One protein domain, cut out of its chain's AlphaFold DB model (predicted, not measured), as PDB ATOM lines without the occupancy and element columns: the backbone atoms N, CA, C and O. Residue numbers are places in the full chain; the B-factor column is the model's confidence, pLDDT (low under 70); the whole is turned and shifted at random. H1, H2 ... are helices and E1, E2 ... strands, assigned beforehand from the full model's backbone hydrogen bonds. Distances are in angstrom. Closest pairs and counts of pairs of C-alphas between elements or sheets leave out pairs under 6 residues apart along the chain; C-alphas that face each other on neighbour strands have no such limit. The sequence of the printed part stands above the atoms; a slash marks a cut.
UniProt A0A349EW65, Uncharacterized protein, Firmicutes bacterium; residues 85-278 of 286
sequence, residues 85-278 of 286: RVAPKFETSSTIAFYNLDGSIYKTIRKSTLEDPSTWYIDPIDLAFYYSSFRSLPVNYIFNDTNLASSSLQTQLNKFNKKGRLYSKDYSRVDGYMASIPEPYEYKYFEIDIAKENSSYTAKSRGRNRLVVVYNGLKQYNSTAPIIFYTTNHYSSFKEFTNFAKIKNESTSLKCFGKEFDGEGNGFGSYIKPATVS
ATOM      1  N   ARG A  85      36.100  41.435 -33.377       75.75
ATOM      2  CA  ARG A  85      35.876  40.169 -32.694       75.75
ATOM      3  C   ARG A  85      34.401  39.989 -32.348       75.75
ATOM      4  O   ARG A  85      33.786  40.914 -31.823       75.75
ATOM      5  N   VAL A  86      33.863  38.789 -32.564       72.44
ATOM      6  CA  VAL A  86      32.553  38.389 -32.018       72.44
ATOM      7  C   VAL A  86      32.772  37.706 -30.675       72.44
ATOM      8  O   VAL A  86      33.583  36.778 -30.568       72.44
ATOM      9  N   ALA A  87      32.053  38.157 -29.648       69.12
ATOM     10  CA  ALA A  87      32.101  37.524 -28.335       69.12
ATOM     11  C   ALA A  87      31.765  36.019 -28.450       69.12
ATOM     12  O   ALA A  87      30.771  35.664 -29.087       69.12
ATOM     13  N   PRO A  88      32.586  35.115 -27.886       65.88
ATOM     14  CA  PRO A  88      32.323  33.684 -27.970       65.88
ATOM     15  C   PRO A  88      31.035  33.326 -27.223       65.88
ATOM     16  O   PRO A  88      30.805  33.793 -26.107       65.88
ATOM     17  N   LYS A  89      30.213  32.472 -27.837       67.75
ATOM     18  CA  LYS A  89      29.015  31.895 -27.223       67.75
ATOM     19  C   LYS A  89      29.336  30.470 -26.788       67.75
ATOM     20  O   LYS A  89      29.768  29.662 -27.606       67.75
ATOM     21  N   PHE A  90      29.140  30.172 -25.508       67.69
ATOM     22  CA  PHE A  90      29.304  28.821 -24.978       67.69
ATOM     23  C   PHE A  90      27.946  28.131 -24.996       67.69
ATOM     24  O   PHE A  90      26.998  28.615 -24.381       67.69
ATOM     25  N   GLU A  91      27.843  27.014 -25.706       68.81
ATOM     26  CA  GLU A  91      26.650  26.173 -25.693       68.81
ATOM     27  C   GLU A  91      27.025  24.769 -25.216       68.81
ATOM     28  O   GLU A  91      28.114  24.268 -25.487       68.81
ATOM     29  N   THR A  92      26.111  24.120 -24.497       70.62
ATOM     30  CA  THR A  92      26.282  22.743 -24.000       70.62
ATOM     31  C   THR A  92      25.896  21.682 -25.034       70.62
ATOM     32  O   THR A  92      26.067  20.488 -24.791       70.62
ATOM     33  N   SER A  93      25.382  22.112 -26.189       85.25
ATOM     34  CA  SER A  93      25.010  21.249 -27.309       85.25
ATOM     35  C   SER A  93      26.220  20.495 -27.868       85.25
ATOM     36  O   SER A  93      27.350  20.973 -27.826       85.25
ATOM     37  N   SER A  94      25.990  19.323 -28.462       90.38
ATOM     38  CA  SER A  94      27.012  18.602 -29.232       90.38
ATOM     39  C   SER A  94      27.292  19.240 -30.598       90.38
ATOM     40  O   SER A  94      28.212  18.815 -31.293       90.38
ATOM     41  N   THR A  95      26.501  20.235 -31.004       92.19
ATOM     42  CA  THR A  95      26.596  20.930 -32.292       92.19
ATOM     43  C   THR A  95      26.333  22.418 -32.102       92.19
ATOM     44  O   THR A  95      25.338  22.777 -31.475       92.19
ATOM     45  N   ILE A  96      27.199  23.268 -32.652       89.12
ATOM     46  CA  ILE A  96      27.128  24.728 -32.512       89.12
ATOM     47  C   ILE A  96      27.236  25.374 -33.886       89.12
ATOM     48  O   ILE A  96      28.118  25.027 -34.675       89.12
ATOM     49  N   ALA A  97      26.343  26.324 -34.155       87.19
ATOM     50  CA  ALA A  97      26.387  27.161 -35.342       87.19
ATOM     51  C   ALA A  97      27.068  28.499 -35.027       87.19
ATOM     52  O   ALA A  97      26.791  29.147 -34.019       87.19
ATOM     53  N   PHE A  98      27.951  28.912 -35.926       82.94
ATOM     54  CA  PHE A  98      28.552  30.233 -35.977       82.94
ATOM     55  C   PHE A  98      27.891  31.017 -37.092       82.94
ATOM     56  O   PHE A  98      27.649  30.482 -38.177       82.94
ATOM     57  N   TYR A  99      27.616  32.284 -36.820       77.94
ATOM     58  CA  TYR A  99      26.795  33.122 -37.675       77.94
ATOM     59  C   TYR A  99      27.612  34.272 -38.250       77.94
ATOM     60  O   TYR A  99      28.490  34.831 -37.590       77.94
ATOM     61  N   ASN A 100      27.295  34.630 -39.486       75.12
ATOM     62  CA  ASN A 100      27.677  35.906 -40.065       75.12
ATOM     63  C   ASN A 100      26.910  37.042 -39.370       75.12
ATOM     64  O   ASN A 100      25.925  36.820 -38.664       75.12
ATOM     65  N   LEU A 101      27.332  38.286 -39.612       70.56
ATOM     66  CA  LEU A 101      26.635  39.455 -39.058       70.56
ATOM     67  C   LEU A 101      25.211  39.582 -39.557       70.56
ATOM     68  O   LEU A 101      24.391  40.084 -38.808       70.56
ATOM     69  N   ASP A 102      24.937  39.138 -40.785       73.19
ATOM     70  CA  ASP A 102      23.594  39.131 -41.366       73.19
ATOM     71  C   ASP A 102      22.672  38.057 -40.754       73.19
ATOM     72  O   ASP A 102      21.511  37.948 -41.142       73.19
ATOM     73  N   GLY A 103      23.175  37.275 -39.792       72.88
ATOM     74  CA  GLY A 103      22.448  36.201 -39.122       72.88
ATOM     75  C   GLY A 103      22.438  34.874 -39.883       72.88
ATOM     76  O   GLY A 103      21.920  33.890 -39.360       72.88
ATOM     77  N   SER A 104      23.022  34.797 -41.083       76.75
ATOM     78  CA  SER A 104      23.168  33.526 -41.800       76.75
ATOM     79  C   SER A 104      24.200  32.619 -41.124       76.75
ATOM     80  O   SER A 104      25.167  33.089 -40.521       76.75
ATOM     81  N   ILE A 105      24.016  31.299 -41.221       81.44
ATOM     82  CA  ILE A 105      24.989  30.335 -40.693       81.44
ATOM     83  C   ILE A 105      26.258  30.406 -41.546       81.44
ATOM     84  O   ILE A 105      26.239  30.112 -42.738       81.44
ATOM     85  N   TYR A 106      27.372  30.755 -40.912       80.56
ATOM     86  CA  TYR A 106      28.702  30.699 -41.507       80.56
ATOM     87  C   TYR A 106      29.261  29.275 -41.481       80.56
ATOM     88  O   TYR A 106      29.738  28.759 -42.493       80.56
ATOM     89  N   LYS A 107      29.231  28.638 -40.306       86.50
ATOM     90  CA  LYS A 107      29.800  27.306 -40.096       86.50
ATOM     91  C   LYS A 107      29.126  26.600 -38.932       86.50
ATOM     92  O   LYS A 107      28.821  27.220 -37.922       86.50
ATOM     93  N   THR A 108      28.988  25.285 -39.047       90.38
ATOM     94  CA  THR A 108      28.569  24.416 -37.948       90.38
ATOM     95  C   THR A 108      29.741  23.548 -37.510       90.38
ATOM     96  O   THR A 108      30.370  22.891 -38.340       90.38
ATOM     97  N   ILE A 109      30.021  23.524 -36.210       93.25
ATOM     98  CA  ILE A 109      31.023  22.648 -35.600       93.25
ATOM     99  C   ILE A 109      30.314  21.617 -34.725       93.25
ATOM    100  O   ILE A 109      29.447  21.955 -33.918       93.25
ATOM    101  N   ARG A 110      30.699  20.349 -34.876       95.56
ATOM    102  CA  ARG A 110      30.205  19.225 -34.075       95.56
ATOM    103  C   ARG A 110      31.272  18.792 -33.082       95.56
ATOM    104  O   ARG A 110      32.459  18.852 -33.383       95.56
ATOM    105  N   LYS A 111      30.867  18.328 -31.905       95.94
ATOM    106  CA  LYS A 111      31.782  17.738 -30.928       95.94
ATOM    107  C   LYS A 111      32.427  16.485 -31.525       95.94
ATOM    108  O   LYS A 111      31.760  15.690 -32.186       95.94
ATOM    109  N   SER A 112      33.731  16.344 -31.319       97.69
ATOM    110  CA  SER A 112      34.546  15.315 -31.956       97.69
ATOM    111  C   SER A 112      34.344  13.958 -31.291       97.69
ATOM    112  O   SER A 112      34.233  13.887 -30.066       97.69
ATOM    113  N   THR A 113      34.304  12.892 -32.090       97.31
ATOM    114  CA  THR A 113      34.098  11.505 -31.627       97.31
ATOM    115  C   THR A 113      35.046  10.544 -32.340       97.31
ATOM    116  O   THR A 113      35.590  10.873 -33.399       97.31
ATOM    117  N   LEU A 114      35.292   9.366 -31.758       96.69
ATOM    118  CA  LEU A 114      36.183   8.362 -32.356       96.69
ATOM    119  C   LEU A 114      35.548   7.706 -33.590       96.69
ATOM    120  O   LEU A 114      36.258   7.238 -34.475       96.69
ATOM    121  N   GLU A 115      34.223   7.692 -33.656       96.75
ATOM    122  CA  GLU A 115      33.433   6.984 -34.658       96.75
ATOM    123  C   GLU A 115      33.210   7.812 -35.935       96.75
ATOM    124  O   GLU A 115      32.898   7.244 -36.979       96.75
ATOM    125  N   ASP A 116      33.385   9.139 -35.875       97.00
ATOM    126  CA  ASP A 116      33.118  10.059 -36.990       97.00
ATOM    127  C   ASP A 116      34.373  10.861 -37.408       97.00
ATOM    128  O   ASP A 116      34.609  11.971 -36.907       97.00
ATOM    129  N   PRO A 117      35.156  10.365 -38.391       96.38
ATOM    130  CA  PRO A 117      36.345  11.045 -38.913       96.38
ATOM    131  C   PRO A 117      36.102  12.417 -39.557       96.38
ATOM    132  O   PRO A 117      37.065  13.155 -39.821       96.38
ATOM    133  N   SER A 118      34.844  12.781 -39.842       95.75
ATOM    134  CA  SER A 118      34.494  14.123 -40.326       95.75
ATOM    135  C   SER A 118      34.624  15.185 -39.227       95.75
ATOM    136  O   SER A 118      34.820  16.359 -39.530       95.75
ATOM    137  N   THR A 119      34.612  14.764 -37.958       97.12
ATOM    138  CA  THR A 119      34.753  15.632 -36.777       97.12
ATOM    139  C   THR A 119      36.191  15.734 -36.255       97.12
ATOM    140  O   THR A 119      36.448  16.347 -35.217       97.12
ATOM    141  N   TRP A 120      37.158  15.126 -36.949       97.50
ATOM    142  CA  TRP A 120      38.586  15.235 -36.635       97.50
ATOM    143  C   TRP A 120      39.160  16.498 -37.278       97.50
ATOM    144  O   TRP A 120      39.798  16.452 -38.335       97.50
ATOM    145  N   TYR A 121      38.862  17.648 -36.682       97.38
ATOM    146  CA  TYR A 121      39.284  18.946 -37.203       97.38
ATOM    147  C   TYR A 121      40.805  19.104 -37.109       97.38
ATOM    148  O   TYR A 121      41.403  18.790 -36.088       97.38
ATOM    149  N   ILE A 122      41.427  19.586 -38.185       96.69
ATOM    150  CA  ILE A 122      42.867  19.912 -38.247       96.69
ATOM    151  C   ILE A 122      43.135  21.273 -38.901       96.69
ATOM    152  O   ILE A 122      44.275  21.742 -38.914       96.69
ATOM    153  N   ASP A 123      42.099  21.882 -39.483       95.44
ATOM    154  CA  ASP A 123      42.165  23.237 -40.011       95.44
ATOM    155  C   ASP A 123      42.215  24.229 -38.835       95.44
ATOM    156  O   ASP A 123      41.464  24.061 -37.870       95.44
ATOM    157  N   PRO A 124      43.099  25.243 -38.870       95.56
ATOM    158  CA  PRO A 124      43.258  26.170 -37.754       95.56
ATOM    159  C   PRO A 124      41.985  26.961 -37.439       95.56
ATOM    160  O   PRO A 124      41.763  27.278 -36.274       95.56
ATOM    161  N   ILE A 125      41.149  27.273 -38.435       93.25
ATOM    162  CA  ILE A 125      39.888  27.989 -38.214       93.25
ATOM    163  C   ILE A 125      38.903  27.065 -37.496       93.25
ATOM    164  O   ILE A 125      38.338  27.443 -36.471       93.25
ATOM    165  N   ASP A 126      38.744  25.834 -37.982       94.50
ATOM    166  CA  ASP A 126      37.805  24.866 -37.398       94.50
ATOM    167  C   ASP A 126      38.185  24.485 -35.980       94.50
ATOM    168  O   ASP A 126      37.322  24.388 -35.109       94.50
ATOM    169  N   LEU A 127      39.481  24.318 -35.729       96.19
ATOM    170  CA  LEU A 127      39.981  24.011 -34.402       96.19
ATOM    171  C   LEU A 127      39.810  25.189 -33.437       96.19
ATOM    172  O   LEU A 127      39.474  24.974 -32.272       96.19
ATOM    173  N   ALA A 128      39.994  26.425 -33.908       94.75
ATOM    174  CA  ALA A 128      39.764  27.612 -33.095       94.75
ATOM    175  C   ALA A 128      38.279  27.779 -32.737       94.75
ATOM    176  O   ALA A 128      37.960  28.018 -31.569       94.75
ATOM    177  N   PHE A 129      37.366  27.568 -33.692       92.31
ATOM    178  CA  PHE A 129      35.929  27.509 -33.410       92.31
ATOM    179  C   PHE A 129      35.596  26.377 -32.429       92.31
ATOM    180  O   PHE A 129      34.915  26.610 -31.434       92.31
ATOM    181  N   TYR A 130      36.118  25.169 -32.664       94.56
ATOM    182  CA  TYR A 130      35.895  24.003 -31.805       94.56
ATOM    183  C   TYR A 130      36.315  24.269 -30.362       94.56
ATOM    184  O   TYR A 130      35.531  24.049 -29.438       94.56
ATOM    185  N   TYR A 131      37.538  24.761 -30.153       94.44
ATOM    186  CA  TYR A 131      38.037  25.024 -28.809       94.44
ATOM    187  C   TYR A 131      37.262  26.159 -28.138       94.44
ATOM    188  O   TYR A 131      36.898  26.035 -26.969       94.44
ATOM    189  N   SER A 132      36.962  27.236 -28.873       89.94
ATOM    190  CA  SER A 132      36.162  28.357 -28.359       89.94
ATOM    191  C   SER A 132      34.791  27.894 -27.863       89.94
ATOM    192  O   SER A 132      34.308  28.396 -26.851       89.94
ATOM    193  N   SER A 133      34.208  26.900 -28.532       88.88
ATOM    194  CA  SER A 133      32.928  26.293 -28.179       88.88
ATOM    195  C   SER A 133      33.003  25.314 -27.009       88.88
ATOM    196  O   SER A 133      32.291  25.469 -26.020       88.88
ATOM    197  N   PHE A 134      33.843  24.284 -27.119       91.75
ATOM    198  CA  PHE A 134      33.778  23.110 -26.241       91.75
ATOM    199  C   PHE A 134      34.826  23.100 -25.132       91.75
ATOM    200  O   PHE A 134      34.777  22.232 -24.264       91.75
ATOM    201  N   ARG A 135      35.790  24.030 -25.168       91.69
ATOM    202  CA  ARG A 135      36.924  24.115 -24.228       91.69
ATOM    203  C   ARG A 135      37.715  22.816 -24.097       91.69
ATOM    204  O   ARG A 135      38.335  22.546 -23.075       91.69
ATOM    205  N   SER A 136      37.704  22.021 -25.156       94.19
ATOM    206  CA  SER A 136      38.457  20.787 -25.281       94.19
ATOM    207  C   SER A 136      39.037  20.708 -26.685       94.19
ATOM    208  O   SER A 136      38.627  21.449 -27.582       94.19
ATOM    209  N   LEU A 137      39.981  19.797 -26.896       97.44
ATOM    210  CA  LEU A 137      40.455  19.475 -28.237       97.44
ATOM    211  C   LEU A 137      39.589  18.381 -28.876       97.44
ATOM    212  O   LEU A 137      38.924  17.624 -28.158       97.44
ATOM    213  N   PRO A 138      39.568  18.298 -30.216       98.00
ATOM    214  CA  PRO A 138      39.066  17.133 -30.929       98.00
ATOM    215  C   PRO A 138      39.815  15.856 -30.526       98.00
ATOM    216  O   PRO A 138      40.979  15.910 -30.126       98.00
ATOM    217  N   VAL A 139      39.177  14.691 -30.665       98.12
ATOM    218  CA  VAL A 139      39.729  13.418 -30.153       98.12
ATOM    219  C   VAL A 139      41.020  12.979 -30.853       98.12
ATOM    220  O   VAL A 139      41.779  12.188 -30.302       98.12
ATOM    221  N   ASN A 140      41.296  13.511 -32.047       98.06
ATOM    222  CA  ASN A 140      42.514  13.256 -32.816       98.06
ATOM    223  C   ASN A 140      43.746  14.034 -32.316       98.06
ATOM    224  O   ASN A 140      44.811  13.926 -32.933       98.06
ATOM    225  N   TYR A 141      43.626  14.809 -31.233       98.31
ATOM    226  CA  TYR A 141      44.746  15.491 -30.587       98.31
ATOM    227  C   TYR A 141      45.283  14.686 -29.405       98.31
ATOM    228  O   TYR A 141      44.612  14.497 -28.394       98.31
ATOM    229  N   ILE A 142      46.531  14.247 -29.530       97.38
ATOM    230  CA  ILE A 142      47.242  13.456 -28.529       97.38
ATOM    231  C   ILE A 142      48.181  14.357 -27.736       97.38
ATOM    232  O   ILE A 142      48.867  15.220 -28.287       97.38
ATOM    233  N   PHE A 143      48.220  14.155 -26.424       96.88
ATOM    234  CA  PHE A 143      49.132  14.890 -25.566       96.88
ATOM    235  C   PHE A 143      50.583  14.542 -25.918       96.88
ATOM    236  O   PHE A 143      50.950  13.366 -25.959       96.88
ATOM    237  N   ASN A 144      51.414  15.552 -26.172       95.25
ATOM    238  CA  ASN A 144      52.845  15.368 -26.397       95.25
ATOM    239  C   ASN A 144      53.576  15.160 -25.066       95.25
ATOM    240  O   ASN A 144      54.311  16.038 -24.607       95.25
ATOM    241  N   ASP A 145      53.362  13.999 -24.459       88.38
ATOM    242  CA  ASP A 145      54.101  13.580 -23.276       88.38
ATOM    243  C   ASP A 145      55.565  13.325 -23.651       88.38
ATOM    244  O   ASP A 145      55.887  12.385 -24.381       88.38
ATOM    245  N   THR A 146      56.462  14.170 -23.145       80.75
ATOM    246  CA  THR A 146      57.904  14.072 -23.396       80.75
ATOM    247  C   THR A 146      58.532  12.821 -22.790       80.75
ATOM    248  O   THR A 146      59.649  12.473 -23.167       80.75
ATOM    249  N   ASN A 147      57.835  12.139 -21.878       88.19
ATOM    250  CA  ASN A 147      58.286  10.882 -21.286       88.19
ATOM    251  C   ASN A 147      57.927   9.666 -22.152       88.19
ATOM    252  O   ASN A 147      58.474   8.581 -21.952       88.19
ATOM    253  N   LEU A 148      57.028   9.822 -23.131       86.62
ATOM    254  CA  LEU A 148      56.692   8.758 -24.066       86.62
ATOM    255  C   LEU A 148      57.676   8.729 -25.234       86.62
ATOM    256  O   LEU A 148      57.972   9.739 -25.874       86.62
ATOM    257  N   ALA A 149      58.125   7.523 -25.582       87.81
ATOM    258  CA  ALA A 149      58.898   7.316 -26.797       87.81
ATOM    259  C   ALA A 149      58.111   7.809 -28.025       87.81
ATOM    260  O   ALA A 149      56.917   7.530 -28.174       87.81
ATOM    261  N   SER A 150      58.785   8.491 -28.960       87.25
ATOM    262  CA  SER A 150      58.121   9.044 -30.151       87.25
ATOM    263  C   SER A 150      57.421   7.979 -31.004       87.25
ATOM    264  O   SER A 150      56.457   8.297 -31.694       87.25
ATOM    265  N   SER A 151      57.880   6.722 -30.971       88.88
ATOM    266  CA  SER A 151      57.214   5.588 -31.629       88.88
ATOM    267  C   SER A 151      55.835   5.306 -31.028       88.88
ATOM    268  O   SER A 151      54.883   5.093 -31.773       88.88
ATOM    269  N   SER A 152      55.697   5.378 -29.703       92.88
ATOM    270  CA  SER A 152      54.418   5.218 -29.003       92.88
ATOM    271  C   SER A 152      53.449   6.348 -29.340       92.88
ATOM    272  O   SER A 152      52.280   6.086 -29.628       92.88
ATOM    273  N   LEU A 153      53.930   7.596 -29.378       93.44
ATOM    274  CA  LEU A 153      53.133   8.740 -29.841       93.44
ATOM    275  C   LEU A 153      52.706   8.561 -31.301       93.44
ATOM    276  O   LEU A 153      51.541   8.767 -31.630       93.44
ATOM    277  N   GLN A 154      53.614   8.110 -32.171       95.19
ATOM    278  CA  GLN A 154      53.291   7.868 -33.576       95.19
ATOM    279  C   GLN A 154      52.205   6.796 -33.737       95.19
ATOM    280  O   GLN A 154      51.279   6.988 -34.522       95.19
ATOM    281  N   THR A 155      52.259   5.707 -32.967       94.94
ATOM    282  CA  THR A 155      51.208   4.676 -32.957       94.94
ATOM    283  C   THR A 155      49.852   5.246 -32.538       94.94
ATOM    284  O   THR A 155      48.834   4.898 -33.132       94.94
ATOM    285  N   GLN A 156      49.815   6.148 -31.551       95.31
ATOM    286  CA  GLN A 156      48.575   6.820 -31.149       95.31
ATOM    287  C   GLN A 156      48.043   7.753 -32.244       95.31
ATOM    288  O   GLN A 156      46.853   7.708 -32.542       95.31
ATOM    289  N   LEU A 157      48.913   8.538 -32.887       95.94
ATOM    290  CA  LEU A 157      48.540   9.412 -34.007       95.94
ATOM    291  C   LEU A 157      47.965   8.615 -35.185       95.94
ATOM    292  O   LEU A 157      46.970   9.032 -35.779       95.94
ATOM    293  N   ASN A 158      48.543   7.449 -35.485       95.06
ATOM    294  CA  ASN A 158      48.124   6.597 -36.600       95.06
ATOM    295  C   ASN A 158      46.678   6.086 -36.464       95.06
ATOM    296  O   ASN A 158      46.061   5.782 -37.482       95.06
ATOM    297  N   LYS A 159      46.100   6.058 -35.250       96.25
ATOM    298  CA  LYS A 159      44.670   5.747 -35.035       96.25
ATOM    299  C   LYS A 159      43.738   6.730 -35.754       96.25
ATOM    300  O   LYS A 159      42.609   6.381 -36.073       96.25
ATOM    301  N   PHE A 160      44.227   7.938 -36.033       96.38
ATOM    302  CA  PHE A 160      43.489   9.022 -36.678       96.38
ATOM    303  C   PHE A 160      43.960   9.279 -38.113       96.38
ATOM    304  O   PHE A 160      43.783  10.377 -38.651       96.38
ATOM    305  N   ASN A 161      44.588   8.282 -38.743       92.94
ATOM    306  CA  ASN A 161      45.146   8.384 -40.090       92.94
ATOM    307  C   ASN A 161      46.052   9.628 -40.219       92.94
ATOM    308  O   ASN A 161      46.856   9.937 -39.343       92.94
ATOM    309  N   LYS A 162      45.896  10.397 -41.302       94.12
ATOM    310  CA  LYS A 162      46.646  11.635 -41.560       94.12
ATOM    311  C   LYS A 162      46.194  12.837 -40.713       94.12
ATOM    312  O   LYS A 162      46.770  13.925 -40.831       94.12
ATOM    313  N   LYS A 163      45.171  12.674 -39.866       96.69
ATOM    314  CA  LYS A 163      44.572  13.747 -39.057       96.69
ATOM    315  C   LYS A 163      45.025  13.747 -37.595       96.69
ATOM    316  O   LYS A 163      44.716  14.699 -36.890       96.69
ATOM    317  N   GLY A 164      45.781  12.750 -37.135       97.12
ATOM    318  CA  GLY A 164      46.353  12.763 -35.785       97.12
ATOM    319  C   GLY A 164      47.294  13.953 -35.583       97.12
ATOM    320  O   GLY A 164      48.181  14.182 -36.409       97.12
ATOM    321  N   ARG A 165      47.126  14.715 -34.502       97.62
ATOM    322  CA  ARG A 165      47.971  15.869 -34.154       97.62
ATOM    323  C   ARG A 165      48.376  15.823 -32.689       97.62
ATOM    324  O   ARG A 165      47.770  15.115 -31.894       97.62
ATOM    325  N   LEU A 166      49.409  16.575 -32.340       97.75
ATOM    326  CA  LEU A 166      49.881  16.720 -30.972       97.75
ATOM    327  C   LEU A 166      49.496  18.081 -30.393       97.75
ATOM    328  O   LEU A 166      49.351  19.066 -31.118       97.75
ATOM    329  N   TYR A 167      49.384  18.142 -29.073       98.12
ATOM    330  CA  TYR A 167      49.342  19.395 -28.322       98.12
ATOM    331  C   TYR A 167      50.340  19.348 -27.165       98.12
ATOM    332  O   TYR A 167      50.768  18.273 -26.738       98.12
ATOM    333  N   SER A 168      50.784  20.513 -26.711       97.12
ATOM    334  CA  SER A 168      51.772  20.632 -25.644       97.12
ATOM    335  C   SER A 168      51.162  20.438 -24.260       97.12
ATOM    336  O   SER A 168      49.948  20.400 -24.084       97.12
ATOM    337  N   LYS A 169      52.033  20.400 -23.252       95.31
ATOM    338  CA  LYS A 169      51.639  20.683 -21.868       95.31
ATOM    339  C   LYS A 169      51.193  22.125 -21.705       95.31
ATOM    340  O   LYS A 169      51.483  22.969 -22.556       95.31
ATOM    341  N   ASP A 170      50.548  22.369 -20.575       95.94
ATOM    342  CA  ASP A 170      50.334  23.716 -20.087       95.94
ATOM    343  C   ASP A 170      51.687  24.368 -19.787       95.94
ATOM    344  O   ASP A 170      52.586  23.778 -19.177       95.94
ATOM    345  N   TYR A 171      51.820  25.603 -20.239       96.69
ATOM    346  CA  TYR A 171      52.939  26.483 -19.976       96.69
ATOM    347  C   TYR A 171      52.483  27.647 -19.109       96.69
ATOM    348  O   TYR A 171      51.339  28.096 -19.198       96.69
ATOM    349  N   SER A 172      53.430  28.168 -18.330       96.62
ATOM    350  CA  SER A 172      53.252  29.373 -17.522       96.62
ATOM    351  C   SER A 172      54.393  30.377 -17.660       96.62
ATOM    352  O   SER A 172      54.636  31.193 -16.773       96.62
ATOM    353  N   ARG A 173      55.145  30.281 -18.761       93.81
ATOM    354  CA  ARG A 173      56.273  31.174 -19.020       93.81
ATOM    355  C   ARG A 173      55.777  32.561 -19.438       93.81
ATOM    356  O   ARG A 173      54.712  32.692 -20.041       93.81
ATOM    357  N   VAL A 174      56.586  33.567 -19.132       94.19
ATOM    358  CA  VAL A 174      56.340  34.985 -19.451       94.19
ATOM    359  C   VAL A 174      57.333  35.527 -20.487       94.19
ATOM    360  O   VAL A 174      57.303  36.707 -20.817       94.19
ATOM    361  N   ASP A 175      58.229  34.673 -20.983       91.81
ATOM    362  CA  ASP A 175      59.346  34.993 -21.869       91.81
ATOM    363  C   ASP A 175      59.143  34.450 -23.300       91.81
ATOM    364  O   ASP A 175      58.091  33.902 -23.659       91.81
ATOM    365  N   GLY A 176      60.159  34.649 -24.148       91.56
ATOM    366  CA  GLY A 176      60.115  34.314 -25.573       91.56
ATOM    367  C   GLY A 176      58.991  35.061 -26.287       91.56
ATOM    368  O   GLY A 176      58.686  36.209 -25.960       91.56
ATOM    369  N   TYR A 177      58.316  34.392 -27.221       91.94
ATOM    370  CA  TYR A 177      57.170  34.982 -27.914       91.94
ATOM    371  C   TYR A 177      56.015  35.392 -26.985       91.94
ATOM    372  O   TYR A 177      55.175  36.202 -27.368       91.94
ATOM    373  N   MET A 178      55.908  34.822 -25.776       93.31
ATOM    374  CA  MET A 178      54.789  35.145 -24.884       93.31
ATOM    375  C   MET A 178      54.865  36.598 -24.398       93.31
ATOM    376  O   MET A 178      53.834  37.192 -24.095       93.31
ATOM    377  N   ALA A 179      56.064  37.192 -24.400       91.00
ATOM    378  CA  ALA A 179      56.277  38.600 -24.084       91.00
ATOM    379  C   ALA A 179      55.692  39.563 -25.136       91.00
ATOM    380  O   ALA A 179      55.512  40.742 -24.838       91.00
ATOM    381  N   SER A 180      55.395  39.094 -26.356       88.94
ATOM    382  CA  SER A 180      54.787  39.923 -27.406       88.94
ATOM    383  C   SER A 180      53.267  39.792 -27.498       88.94
ATOM    384  O   SER A 180      52.600  40.620 -28.126       88.94
ATOM    385  N   ILE A 181      52.706  38.757 -26.873       90.44
ATOM    386  CA  ILE A 181      51.264  38.603 -26.723       90.44
ATOM    387  C   ILE A 181      50.798  39.595 -25.642       90.44
ATOM    388  O   ILE A 181      51.469  39.738 -24.619       90.44
ATOM    389  N   PRO A 182      49.657  40.292 -25.828       91.00
ATOM    390  CA  PRO A 182      49.135  41.203 -24.811       91.00
ATOM    391  C   PRO A 182      48.931  40.509 -23.465       91.00
ATOM    392  O   PRO A 182      48.718  39.302 -23.417       91.00
ATOM    393  N   GLU A 183      48.946  41.279 -22.379       93.62
ATOM    394  CA  GLU A 183      48.977  40.727 -21.025       93.62
ATOM    395  C   GLU A 183      47.745  39.843 -20.708       93.62
ATOM    396  O   GLU A 183      46.606  40.342 -20.686       93.62
ATOM    397  N   PRO A 184      47.941  38.536 -20.442       94.31
ATOM    398  CA  PRO A 184      46.890  37.651 -19.953       94.31
ATOM    399  C   PRO A 184      46.463  37.989 -18.522       94.31
ATOM    400  O   PRO A 184      47.223  38.575 -17.753       94.31
ATOM    401  N   TYR A 185      45.270  37.552 -18.116       93.81
ATOM    402  CA  TYR A 185      44.916  37.558 -16.687       93.81
ATOM    403  C   TYR A 185      45.779  36.591 -15.871       93.81
ATOM    404  O   TYR A 185      46.160  36.895 -14.746       93.81
ATOM    405  N   GLU A 186      46.096  35.446 -16.466       94.62
ATOM    406  CA  GLU A 186      47.000  34.441 -15.926       94.62
ATOM    407  C   GLU A 186      47.853  33.919 -17.079       94.62
ATOM    408  O   GLU A 186      47.320  33.575 -18.140       94.62
ATOM    409  N   TYR A 187      49.169  33.844 -16.879       94.19
ATOM    410  CA  TYR A 187      50.072  33.194 -17.824       94.19
ATOM    411  C   TYR A 187      49.878  31.688 -17.723       94.19
ATOM    412  O   TYR A 187      50.656  30.980 -17.098       94.19
ATOM    413  N   LYS A 188      48.792  31.212 -18.320       96.25
ATOM    414  CA  LYS A 188      48.493  29.804 -18.497       96.25
ATOM    415  C   LYS A 188      48.003  29.617 -19.918       96.25
ATOM    416  O   LYS A 188      47.001  30.210 -20.334       96.25
ATOM    417  N   TYR A 189      48.723  28.805 -20.673       97.44
ATOM    418  CA  TYR A 189      48.407  28.563 -22.071       97.44
ATOM    419  C   TYR A 189      48.954  27.214 -22.519       97.44
ATOM    420  O   TYR A 189      49.794  26.614 -21.853       97.44
ATOM    421  N   PHE A 190      48.513  26.751 -23.677       98.00
ATOM    422  CA  PHE A 190      49.093  25.587 -24.335       98.00
ATOM    423  C   PHE A 190      49.099  25.790 -25.848       98.00
ATOM    424  O   PHE A 190      48.488  26.716 -26.389       98.00
ATOM    425  N   GLU A 191      49.839  24.932 -26.534       98.06
ATOM    426  CA  GLU A 191      50.077  25.012 -27.964       98.06
ATOM    427  C   GLU A 191      49.512  23.769 -28.653       98.06
ATOM    428  O   GLU A 191      49.619  22.649 -28.152       98.06
ATOM    429  N   ILE A 192      48.942  23.962 -29.835       98.44
ATOM    430  CA  ILE A 192      48.304  22.911 -30.617       98.44
ATOM    431  C   ILE A 192      48.951  22.851 -31.992       98.44
ATOM    432  O   ILE A 192      49.034  23.864 -32.690       98.44
ATOM    433  N   ASP A 193      49.377  21.664 -32.415       98.12
ATOM    434  CA  ASP A 193      49.949  21.486 -33.743       98.12
ATOM    435  C   ASP A 193      48.906  21.635 -34.843       98.12
ATOM    436  O   ASP A 193      47.858  20.986 -34.840       98.12
ATOM    437  N   ILE A 194      49.264  22.417 -35.858       97.56
ATOM    438  CA  ILE A 194      48.501  22.543 -37.092       97.56
ATOM    439  C   ILE A 194      49.349  22.021 -38.244       97.56
ATOM    440  O   ILE A 194      50.493  22.429 -38.448       97.56
ATOM    441  N   ALA A 195      48.770  21.128 -39.038       94.44
ATOM    442  CA  ALA A 195      49.381  20.653 -40.270       94.44
ATOM    443  C   ALA A 195      48.296  20.204 -41.247       94.44
ATOM    444  O   ALA A 195      47.267  19.664 -40.834       94.44
ATOM    445  N   LYS A 196      48.533  20.399 -42.548       87.50
ATOM    446  CA  LYS A 196      47.615  19.944 -43.602       87.50
ATOM    447  C   LYS A 196      47.558  18.415 -43.638       87.50
ATOM    448  O   LYS A 196      48.548  17.758 -43.321       87.50
ATOM    449  N   GLU A 197      46.436  17.852 -44.075       85.06
ATOM    450  CA  GLU A 197      46.255  16.394 -44.158       85.06
ATOM    451  C   GLU A 197      47.340  15.714 -45.006       85.06
ATOM    452  O   GLU A 197      47.897  14.699 -44.614       85.06
ATOM    453  N   ASN A 198      47.725  16.324 -46.127       84.25
ATOM    454  CA  ASN A 198      48.735  15.773 -47.034       84.25
ATOM    455  C   ASN A 198      50.175  16.204 -46.706       84.25
ATOM    456  O   ASN A 198      51.030  16.218 -47.587       84.25
ATOM    457  N   SER A 199      50.452  16.598 -45.462       87.06
ATOM    458  CA  SER A 199      51.810  16.930 -45.015       87.06
ATOM    459  C   SER A 199      52.549  15.707 -44.462       87.06
ATOM    460  O   SER A 199      51.933  14.710 -44.090       87.06
ATOM    461  N   SER A 200      53.877  15.793 -44.356       87.81
ATOM    462  CA  SER A 200      54.746  14.779 -43.735       87.81
ATOM    463  C   SER A 200      54.707  14.804 -42.196       87.81
ATOM    464  O   SER A 200      55.726  14.590 -41.534       87.81
ATOM    465  N   TYR A 201      53.542  15.107 -41.615       95.12
ATOM    466  CA  TYR A 201      53.384  15.269 -40.174       95.12
ATOM    467  C   TYR A 201      53.640  13.951 -39.431       95.12
ATOM    468  O   TYR A 201      53.018  12.929 -39.714       95.12
ATOM    469  N   THR A 202      54.540  13.991 -38.453       94.31
ATOM    470  CA  THR A 202      54.864  12.873 -37.557       94.31
ATOM    471  C   THR A 202      55.162  13.402 -36.159       94.31
ATOM    472  O   THR A 202      55.416  14.596 -35.983       94.31
ATOM    473  N   ALA A 203      55.237  12.514 -35.165       93.00
ATOM    474  CA  ALA A 203      55.640  12.888 -33.806       93.00
ATOM    475  C   ALA A 203      57.010  13.604 -33.753       93.00
ATOM    476  O   ALA A 203      57.247  14.413 -32.860       93.00
ATOM    477  N   LYS A 204      57.899  13.345 -34.726       91.25
ATOM    478  CA  LYS A 204      59.226  13.982 -34.841       91.25
ATOM    479  C   LYS A 204      59.279  15.158 -35.823       91.25
ATOM    480  O   LYS A 204      60.194  15.968 -35.744       91.25
ATOM    481  N   SER A 205      58.321  15.267 -36.742       92.75
ATOM    482  CA  SER A 205      58.262  16.311 -37.770       92.75
ATOM    483  C   SER A 205      56.891  16.975 -37.739       92.75
ATOM    484  O   SER A 205      55.944  16.525 -38.383       92.75
ATOM    485  N   ARG A 206      56.778  18.041 -36.945       92.75
ATOM    486  CA  ARG A 206      55.492  18.651 -36.558       92.75
ATOM    487  C   ARG A 206      55.140  19.917 -37.347       92.75
ATOM    488  O   ARG A 206      54.107  20.544 -37.109       92.75
ATOM    489  N   GLY A 207      56.017  20.331 -38.261       92.81
ATOM    490  CA  GLY A 207      55.899  21.598 -38.980       92.81
ATOM    491  C   GLY A 207      55.969  22.821 -38.060       92.81
ATOM    492  O   GLY A 207      56.341  22.722 -36.889       92.81
ATOM    493  N   ARG A 208      55.597  23.975 -38.614       94.50
ATOM    494  CA  ARG A 208      55.787  25.301 -38.006       94.50
ATOM    495  C   ARG A 208      54.511  26.003 -37.552       94.50
ATOM    496  O   ARG A 208      54.590  27.054 -36.923       94.50
ATOM    497  N   ASN A 209      53.350  25.459 -37.909       96.88
ATOM    498  CA  ASN A 209      52.075  26.117 -37.657       96.88
ATOM    499  C   ASN A 209      51.515  25.677 -36.305       96.88
ATOM    500  O   ASN A 209      51.465  24.475 -36.021       96.88
ATOM    501  N   ARG A 210      51.064  26.626 -35.489       97.69
ATOM    502  CA  ARG A 210      50.516  26.348 -34.157       97.69
ATOM    503  C   ARG A 210      49.328  27.238 -33.866       97.69
ATOM    504  O   ARG A 210      49.359  28.412 -34.232       97.69
ATOM    505  N   LEU A 211      48.333  26.697 -33.170       98.12
ATOM    506  CA  LEU A 211      47.461  27.535 -32.353       98.12
ATOM    507  C   LEU A 211      48.061  27.657 -30.953       98.12
ATOM    508  O   LEU A 211      48.569  26.677 -30.416       98.12
ATOM    509  N   VAL A 212      47.991  28.846 -30.373       97.94
ATOM    510  CA  VAL A 212      48.353  29.123 -28.983       97.94
ATOM    511  C   VAL A 212      47.086  29.565 -28.277       97.94
ATOM    512  O   VAL A 212      46.472  30.554 -28.670       97.94
ATOM    513  N   VAL A 213      46.676  28.816 -27.263       97.75
ATOM    514  CA  VAL A 213      45.432  29.056 -26.537       97.75
ATOM    515  C   VAL A 213      45.754  29.595 -25.155       97.75
ATOM    516  O   VAL A 213      46.303  28.874 -24.327       97.75
ATOM    517  N   VAL A 214      45.376  30.843 -24.899       96.69
ATOM    518  CA  VAL A 214      45.480  31.501 -23.592       96.69
ATOM    519  C   VAL A 214      44.172  31.279 -22.835       96.69
ATOM    520  O   VAL A 214      43.124  31.753 -23.280       96.69
ATOM    521  N   TYR A 215      44.215  30.553 -21.711       93.31
ATOM    522  CA  TYR A 215      43.008  30.065 -21.024       93.31
ATOM    523  C   TYR A 215      42.114  31.192 -20.505       93.31
ATOM    524  O   TYR A 215      40.913  31.203 -20.784       93.31
ATOM    525  N   ASN A 216      42.712  32.143 -19.783       90.44
ATOM    526  CA  ASN A 216      41.986  33.135 -18.988       90.44
ATOM    527  C   ASN A 216      41.895  34.498 -19.673       90.44
ATOM    528  O   ASN A 216      41.794  35.524 -19.012       90.44
ATOM    529  N   GLY A 217      41.908  34.516 -21.004       90.88
ATOM    530  CA  GLY A 217      41.756  35.746 -21.769       90.88
ATOM    531  C   GLY A 217      42.890  36.754 -21.562       90.88
ATOM    532  O   GLY A 217      43.954  36.426 -21.038       90.88
ATOM    533  N   LEU A 218      42.655  37.997 -21.992       91.75
ATOM    534  CA  LEU A 218      43.621  39.101 -21.904       91.75
ATOM    535  C   LEU A 218      43.007  40.274 -21.149       91.75
ATOM    536  O   LEU A 218      41.842  40.616 -21.383       91.75
ATOM    537  N   LYS A 219      43.805  40.943 -20.311       92.94
ATOM    538  CA  LYS A 219      43.354  42.061 -19.464       92.94
ATOM    539  C   LYS A 219      42.710  43.178 -20.280       92.94
ATOM    540  O   LYS A 219      41.657  43.690 -19.920       92.94
ATOM    541  N   GLN A 220      43.273  43.479 -21.449       88.25
ATOM    542  CA  GLN A 220      42.757  44.506 -22.359       88.25
ATOM    543  C   GLN A 220      41.319  44.260 -22.847       88.25
ATOM    544  O   GLN A 220      40.656  45.204 -23.275       88.25
ATOM    545  N   TYR A 221      40.830  43.015 -22.833       86.00
ATOM    546  CA  TYR A 221      39.451  42.691 -23.206       86.00
ATOM    547  C   TYR A 221      38.477  42.756 -22.038       86.00
ATOM    548  O   TYR A 221      37.276  42.671 -22.271       86.00
ATOM    549  N   ASN A 222      38.976  42.868 -20.808       87.81
ATOM    550  CA  ASN A 222      38.185  42.712 -19.598       87.81
ATOM    551  C   ASN A 222      37.292  41.447 -19.621       87.81
ATOM    552  O   ASN A 222      36.122  41.476 -19.255       87.81
ATOM    553  N   SER A 223      37.831  40.336 -20.134       85.62
ATOM    554  CA  SER A 223      37.109  39.074 -20.301       85.62
ATOM    555  C   SER A 223      38.038  37.896 -20.045       85.62
ATOM    556  O   SER A 223      39.158  37.872 -20.555       85.62
ATOM    557  N   THR A 224      37.547  36.905 -19.302       88.62
ATOM    558  CA  THR A 224      38.232  35.629 -19.044       88.62
ATOM    559  C   THR A 224      37.954  34.581 -20.127       88.62
ATOM    560  O   THR A 224      38.356  33.425 -20.005       88.62
ATOM    561  N   ALA A 225      37.263  34.959 -21.210       88.19
ATOM    562  CA  ALA A 225      37.111  34.096 -22.371       88.19
ATOM    563  C   ALA A 225      38.474  33.887 -23.063       88.19
ATOM    564  O   ALA A 225      39.230  34.848 -23.225       88.19
ATOM    565  N   PRO A 226      38.776  32.664 -23.523       92.19
ATOM    566  CA  PRO A 226      40.080  32.278 -24.018       92.19
ATOM    567  C   PRO A 226      40.364  33.040 -25.296       92.19
ATOM    568  O   PRO A 226      39.456  33.300 -26.097       92.19
ATOM    569  N   ILE A 227      41.634  33.369 -25.488       93.38
ATOM    570  CA  ILE A 227      42.118  33.932 -26.743       93.38
ATOM    571  C   ILE A 227      42.950  32.878 -27.444       93.38
ATOM    572  O   ILE A 227      43.757  32.187 -26.822       93.38
ATOM    573  N   ILE A 228      42.739  32.759 -28.747       95.94
ATOM    574  CA  ILE A 228      43.462  31.822 -29.590       95.94
ATOM    575  C   ILE A 228      44.284  32.640 -30.574       95.94
ATOM    576  O   ILE A 228      43.747  33.484 -31.286       95.94
ATOM    577  N   PHE A 229      45.579  32.376 -30.632       96.06
ATOM    578  CA  PHE A 229      46.487  32.942 -31.620       96.06
ATOM    579  C   PHE A 229      46.934  31.862 -32.592       96.06
ATOM    580  O   PHE A 229      47.025  30.695 -32.228       96.06
ATOM    581  N   TYR A 230      47.241  32.243 -33.823       96.56
ATOM    582  CA  TYR A 230      47.744  31.358 -34.861       96.56
ATOM    583  C   TYR A 230      49.069  31.870 -35.400       96.56
ATOM    584  O   TYR A 230      49.174  33.030 -35.792       96.56
ATOM    585  N   THR A 231      50.063  30.992 -35.466       95.94
ATOM    586  CA  THR A 231      51.350  31.255 -36.115       95.94
ATOM    587  C   THR A 231      51.560  30.288 -37.273       95.94
ATOM    588  O   THR A 231      51.109  29.139 -37.234       95.94
ATOM    589  N   THR A 232      52.255  30.746 -38.316       95.06
ATOM    590  CA  THR A 232      52.647  29.919 -39.472       95.06
ATOM    591  C   THR A 232      54.153  29.879 -39.697       95.06
ATOM    592  O   THR A 232      54.604  29.408 -40.740       95.06
ATOM    593  N   ASN A 233      54.943  30.386 -38.752       93.00
ATOM    594  CA  ASN A 233      56.368  30.649 -38.932       93.00
ATOM    595  C   ASN A 233      57.163  30.451 -37.635       93.00
ATOM    596  O   ASN A 233      58.060  31.233 -37.349       93.00
ATOM    597  N   HIS A 234      56.853  29.401 -36.863       92.12
ATOM    598  CA  HIS A 234      57.550  29.112 -35.604       92.12
ATOM    599  C   HIS A 234      57.555  30.318 -34.656       92.12
ATOM    600  O   HIS A 234      58.607  30.736 -34.193       92.12
ATOM    601  N   TYR A 235      56.373  30.877 -34.377       94.38
ATOM    602  CA  TYR A 235      56.194  31.940 -33.379       94.38
ATOM    603  C   TYR A 235      56.874  33.272 -33.726       94.38
ATOM    604  O   TYR A 235      56.867  34.184 -32.909       94.38
ATOM    605  N   SER A 236      57.410  33.430 -34.942       93.06
ATOM    606  CA  SER A 236      57.966  34.712 -35.391       93.06
ATOM    607  C   SER A 236      56.889  35.795 -35.505       93.06
ATOM    608  O   SER A 236      57.178  36.964 -35.260       93.06
ATOM    609  N   SER A 237      55.653  35.409 -35.835       94.50
ATOM    610  CA  SER A 237      54.470  36.274 -35.847       94.50
ATOM    611  C   SER A 237      53.199  35.507 -35.478       94.50
ATOM    612  O   SER A 237      53.148  34.267 -35.529       94.50
ATOM    613  N   PHE A 238      52.148  36.259 -35.148       95.25
ATOM    614  CA  PHE A 238      50.843  35.732 -34.757       95.25
ATOM    615  C   PHE A 238      49.683  36.481 -35.397       95.25
ATOM    616  O   PHE A 238      49.781  37.658 -35.721       95.25
ATOM    617  N   LYS A 239      48.546  35.795 -35.515       92.69
ATOM    618  CA  LYS A 239      47.224  36.364 -35.802       92.69
ATOM    619  C   LYS A 239      46.260  35.916 -34.723       92.69
ATOM    620  O   LYS A 239      46.191  34.726 -34.435       92.69
ATOM    621  N   GLU A 240      45.493  36.828 -34.145       92.56
ATOM    622  CA  GLU A 240      44.424  36.436 -33.226       92.56
ATOM    623  C   GLU A 240      43.240  35.847 -34.001       92.56
ATOM    624  O   GLU A 240      42.845  36.366 -35.046       92.56
ATOM    625  N   PHE A 241      42.663  34.766 -33.492       91.62
ATOM    626  CA  PHE A 241      41.361  34.287 -33.919       91.62
ATOM    627  C   PHE A 241      40.282  35.216 -33.376       91.62
ATOM    628  O   PHE A 241      40.039  35.277 -32.170       91.62
ATOM    629  N   THR A 242      39.602  35.925 -34.266       86.25
ATOM    630  CA  THR A 242      38.603  36.911 -33.855       86.25
ATOM    631  C   THR A 242      37.185  36.379 -33.855       86.25
ATOM    632  O   THR A 242      36.260  37.123 -33.530       86.25
ATOM    633  N   ASN A 243      36.981  35.104 -34.200       77.06
ATOM    634  CA  ASN A 243      35.640  34.523 -34.273       77.06
ATOM    635  C   ASN A 243      34.710  35.343 -35.195       77.06
ATOM    636  O   ASN A 243      33.498  35.380 -35.007       77.06
ATOM    637  N   PHE A 244      35.291  36.067 -36.157       69.56
ATOM    638  CA  PHE A 244      34.590  37.002 -37.019       69.56
ATOM    639  C   PHE A 244      35.014  36.823 -38.463       69.56
ATOM    640  O   PHE A 244      36.158  36.516 -38.751       69.56
ATOM    641  N   ALA A 245      34.101  37.085 -39.381       55.84
ATOM    642  CA  ALA A 245      34.312  36.946 -40.798       55.84
ATOM    643  C   ALA A 245      33.662  38.163 -41.487       55.84
ATOM    644  O   ALA A 245      32.439  38.213 -41.532       55.84
ATOM    645  N   LYS A 246      34.468  39.156 -41.938       54.91
ATOM    646  CA  LYS A 246      34.270  40.109 -43.078       54.91
ATOM    647  C   LYS A 246      35.321  41.243 -43.045       54.91
ATOM    648  O   LYS A 246      35.575  41.805 -41.988       54.91
ATOM    649  N   ILE A 247      35.902  41.625 -44.188       49.12
ATOM    650  CA  ILE A 247      36.716  42.854 -44.347       49.12
ATOM    651  C   ILE A 247      36.015  43.738 -45.384       49.12
ATOM    652  O   ILE A 247      35.621  43.251 -46.438       49.12
ATOM    653  N   LYS A 248      35.804  45.021 -45.076       41.72
ATOM    654  CA  LYS A 248      34.825  45.864 -45.783       41.72
ATOM    655  C   LYS A 248      35.344  46.492 -47.106       41.72
ATOM    656  O   LYS A 248      34.534  46.955 -47.891       41.72
ATOM    657  N   ASN A 249      36.629  46.302 -47.454       45.44
ATOM    658  CA  ASN A 249      37.229  46.794 -48.714       45.44
ATOM    659  C   ASN A 249      37.567  45.744 -49.794       45.44
ATOM    660  O   ASN A 249      38.047  46.110 -50.863       45.44
ATOM    661  N   GLU A 250      37.307  44.453 -49.570       46.28
ATOM    662  CA  GLU A 250      37.471  43.411 -50.598       46.28
ATOM    663  C   GLU A 250      36.146  42.664 -50.734       46.28
ATOM    664  O   GLU A 250      35.791  41.834 -49.894       46.28
ATOM    665  N   SER A 251      35.366  43.003 -51.763       54.59
ATOM    666  CA  SER A 251      34.051  42.405 -51.987       54.59
ATOM    667  C   SER A 251      34.159  40.872 -52.006       54.59
ATOM    668  O   SER A 251      34.830  40.305 -52.867       54.59
ATOM    669  N   THR A 252      33.469  40.233 -51.048       46.00
ATOM    670  CA  THR A 252      33.150  38.793 -50.891       46.00
ATOM    671  C   THR A 252      34.022  37.866 -50.022       46.00
ATOM    672  O   THR A 252      33.596  36.727 -49.836       46.00
ATOM    673  N   SER A 253      35.138  38.273 -49.392       44.06
ATOM    674  CA  SER A 253      35.933  37.309 -48.586       44.06
ATOM    675  C   SER A 253      35.897  37.518 -47.058       44.06
ATOM    676  O   SER A 253      36.175  38.587 -46.514       44.06
ATOM    677  N   LEU A 254      35.526  36.448 -46.349       57.50
ATOM    678  CA  LEU A 254      35.410  36.338 -44.892       57.50
ATOM    679  C   LEU A 254      36.734  35.795 -44.291       57.50
ATOM    680  O   LEU A 254      37.203  34.753 -44.744       57.50
ATOM    681  N   LYS A 255      37.344  36.442 -43.274       70.31
ATOM    682  CA  LYS A 255      38.591  35.969 -42.608       70.31
ATOM    683  C   LYS A 255      38.452  35.884 -41.081       70.31
ATOM    684  O   LYS A 255      38.299  36.914 -40.448       70.31
ATOM    685  N   CYS A 256      38.604  34.676 -40.521       83.81
ATOM    686  CA  CYS A 256      38.504  34.359 -39.079       83.81
ATOM    687  C   CYS A 256      39.756  34.675 -38.242       83.81
ATOM    688  O   CYS A 256      39.767  34.460 -37.029       83.81
ATOM    689  N   PHE A 257      40.811  35.161 -38.892       86.69
ATOM    690  CA  PHE A 257      42.058  35.559 -38.256       86.69
ATOM    691  C   PHE A 257      42.345  37.025 -38.536       86.69
ATOM    692  O   PHE A 257      42.127  37.519 -39.645       86.69
ATOM    693  N   GLY A 258      42.865  37.683 -37.514       83.81
ATOM    694  CA  GLY A 258      43.191  39.087 -37.514       83.81
ATOM    695  C   GLY A 258      44.418  39.499 -38.292       83.81
ATOM    696  O   GLY A 258      45.011  38.734 -39.058       83.81
ATOM    697  N   LYS A 259      44.801  40.756 -38.050       84.06
ATOM    698  CA  LYS A 259      46.083  41.282 -38.508       84.06
ATOM    699  C   LYS A 259      47.223  40.512 -37.850       84.06
ATOM    700  O   LYS A 259      47.127  40.077 -36.705       84.06
ATOM    701  N   GLU A 260      48.273  40.330 -38.633       89.62
ATOM    702  CA  GLU A 260      49.510  39.721 -38.170       89.62
ATOM    703  C   GLU A 260      50.281  40.716 -37.302       89.62
ATOM    704  O   GLU A 260      50.269  41.907 -37.609       89.62
ATOM    705  N   PHE A 261      50.916  40.242 -36.234       90.50
ATOM    706  CA  PHE A 261      51.754  41.042 -35.340       90.50
ATOM    707  C   PHE A 261      52.993  40.258 -34.900       90.50
ATOM    708  O   PHE A 261      53.055  39.034 -35.063       90.50
ATOM    709  N   ASP A 262      53.982  40.969 -34.362       90.69
ATOM    710  CA  ASP A 262      55.274  40.408 -33.980       90.69
ATOM    711  C   ASP A 262      55.176  39.413 -32.822       90.69
ATOM    712  O   ASP A 262      54.560  39.663 -31.787       90.69
ATOM    713  N   GLY A 263      55.832  38.272 -33.010       87.19
ATOM    714  CA  GLY A 263      56.095  37.279 -31.980       87.19
ATOM    715  C   GLY A 263      57.442  37.542 -31.317       87.19
ATOM    716  O   GLY A 263      57.548  38.173 -30.277       87.19
ATOM    717  N   GLU A 264      58.514  37.122 -31.979       82.75
ATOM    718  CA  GLU A 264      59.889  37.265 -31.476       82.75
ATOM    719  C   GLU A 264      60.641  38.459 -32.106       82.75
ATOM    720  O   GLU A 264      61.863  38.440 -32.212       82.75
ATOM    721  N   GLY A 265      59.917  39.515 -32.514       64.56
ATOM    722  CA  GLY A 265      60.499  40.805 -32.930       64.56
ATOM    723  C   GLY A 265      61.006  40.881 -34.377       64.56
ATOM    724  O   GLY A 265      62.082  41.419 -34.624       64.56
ATOM    725  N   ASN A 266      60.236  40.373 -35.345       65.75
ATOM    726  CA  ASN A 266      60.664  40.206 -36.741       65.75
ATOM    727  C   ASN A 266      60.056  41.225 -37.732       65.75
ATOM    728  O   ASN A 266      60.030  40.965 -38.935       65.75
ATOM    729  N   GLY A 267      59.585  42.385 -37.266       71.31
ATOM    730  CA  GLY A 267      59.146  43.488 -38.130       71.31
ATOM    731  C   GLY A 267      57.702  43.397 -38.640       71.31
ATOM    732  O   GLY A 267      57.358  44.076 -39.606       71.31
ATOM    733  N   PHE A 268      56.849  42.589 -38.008       74.69
ATOM    734  CA  PHE A 268      55.404  42.507 -38.267       74.69
ATOM    735  C   PHE A 268      54.593  43.593 -37.533       74.69
ATOM    736  O   PHE A 268      53.410  43.771 -37.827       74.69
ATOM    737  N   GLY A 269      55.216  44.346 -36.622       81.00
ATOM    738  CA  GLY A 269      54.595  45.437 -35.870       81.00
ATOM    739  C   GLY A 269      53.919  44.979 -34.576       81.00
ATOM    740  O   GLY A 269      53.876  43.796 -34.245       81.00
ATOM    741  N   SER A 270      53.390  45.929 -33.809       85.25
ATOM    742  CA  SER A 270      52.758  45.647 -32.515       85.25
ATOM    743  C   SER A 270      51.360  45.047 -32.658       85.25
ATOM    744  O   SER A 270      50.643  45.303 -33.628       85.25
ATOM    745  N   TYR A 271      50.940  44.295 -31.640       86.69
ATOM    746  CA  TYR A 271      49.560  43.847 -31.524       86.69
ATOM    747  C   TYR A 271      48.595  45.042 -31.501       86.69
ATOM    748  O   TYR A 271      48.775  46.001 -30.750       86.69
ATOM    749  N   ILE A 272      47.530  44.949 -32.294       83.00
ATOM    750  CA  ILE A 272      46.415  45.900 -32.293       83.00
ATOM    751  C   ILE A 272      45.213  45.165 -31.715       83.00
ATOM    752  O   ILE A 272      44.904  44.074 -32.174       83.00
ATOM    753  N   LYS A 273      44.514  45.742 -30.736       83.44
ATOM    754  CA  LYS A 273      43.285  45.152 -30.183       83.44
ATOM    755  C   LYS A 273      42.123  45.298 -31.187       83.44
ATOM    756  O   LYS A 273      41.808  46.433 -31.550       83.44
ATOM    757  N   PRO A 274      41.448  44.213 -31.618       80.81
ATOM    758  CA  PRO A 274      40.210  44.306 -32.379       80.81
ATOM    759  C   PRO A 274      39.075  44.867 -31.520       80.81
ATOM    760  O   PRO A 274      38.947  44.569 -30.326       80.81
ATOM    761  N   ALA A 275      38.188  45.632 -32.149       74.88
ATOM    762  CA  ALA A 275      36.945  46.050 -31.516       74.88
ATOM    763  C   ALA A 275      36.035  44.829 -31.283       74.88
ATOM    764  O   ALA A 275      35.977  43.919 -32.104       74.88
ATOM    765  N   THR A 276      35.331  44.777 -30.153       73.75
ATOM    766  CA  THR A 276      34.442  43.645 -29.833       73.75
ATOM    767  C   THR A 276      32.998  44.013 -30.146       73.75
ATOM    768  O   THR A 276      32.506  45.032 -29.670       73.75
ATOM    769  N   VAL A 277      32.323  43.175 -30.928       71.56
ATOM    770  CA  VAL A 277      30.905  43.314 -31.270       71.56
ATOM    771  C   VAL A 277      30.127  42.195 -30.585       71.56
ATOM    772  O   VAL A 277      30.516  41.025 -30.632       71.56
ATOM    773  N   SER A 278      29.011  42.559 -29.957       66.62
ATOM    774  CA  SER A 278      28.025  41.595 -29.471       66.62
ATOM    775  C   SER A 278      26.938  41.443 -30.527       66.62
ATOM    776  O   SER A 278      26.279  42.422 -30.875       66.62
TER     777      SER A 278
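What this domain is: This is residues 85 to 278 of the 286 residues of an uncharacterized protein of Firmicutes bacterium (UniProt A0A349EW65). With little regular structure, a strongly twisted antiparallel sheet, E5 to E9, has H1 over one face and hairpin E1-E2 beyond H1. The printed part has 194 residues with ten named strands and three named helices, class mixed, under half in them. It is compact, radius of gyration of the C-alphas 16.7 A, spans 46 by 39 by 31 A.

How they stand to each other: Find hairpin E1, residues 95 to 99, and E2, 105 to 110, with N 96 and O 109 2.9 A apart. H1, 124 to 134, is on the meander sheet E5 to E9, residues 189 to 262, with N 192 and O 211 2.8 A apart. H3, 176 to 180, only grazes it, with 0 of 1 O i to N i+4 and 2 of 2 O i to N i+3 pairs within hydrogen-bond range.

Where its parts are: E1 begins at (26.596, 20.930, -32.292). E3, H2 and E4, residues 141 to 167, make a right-handed strand-helix-strand unit. E10, 275 to 277, ends at (30.905, 43.314, -31.270).

The domain as a whole: The printed part has no cut; residues 244 to 254 are under pLDDT 70.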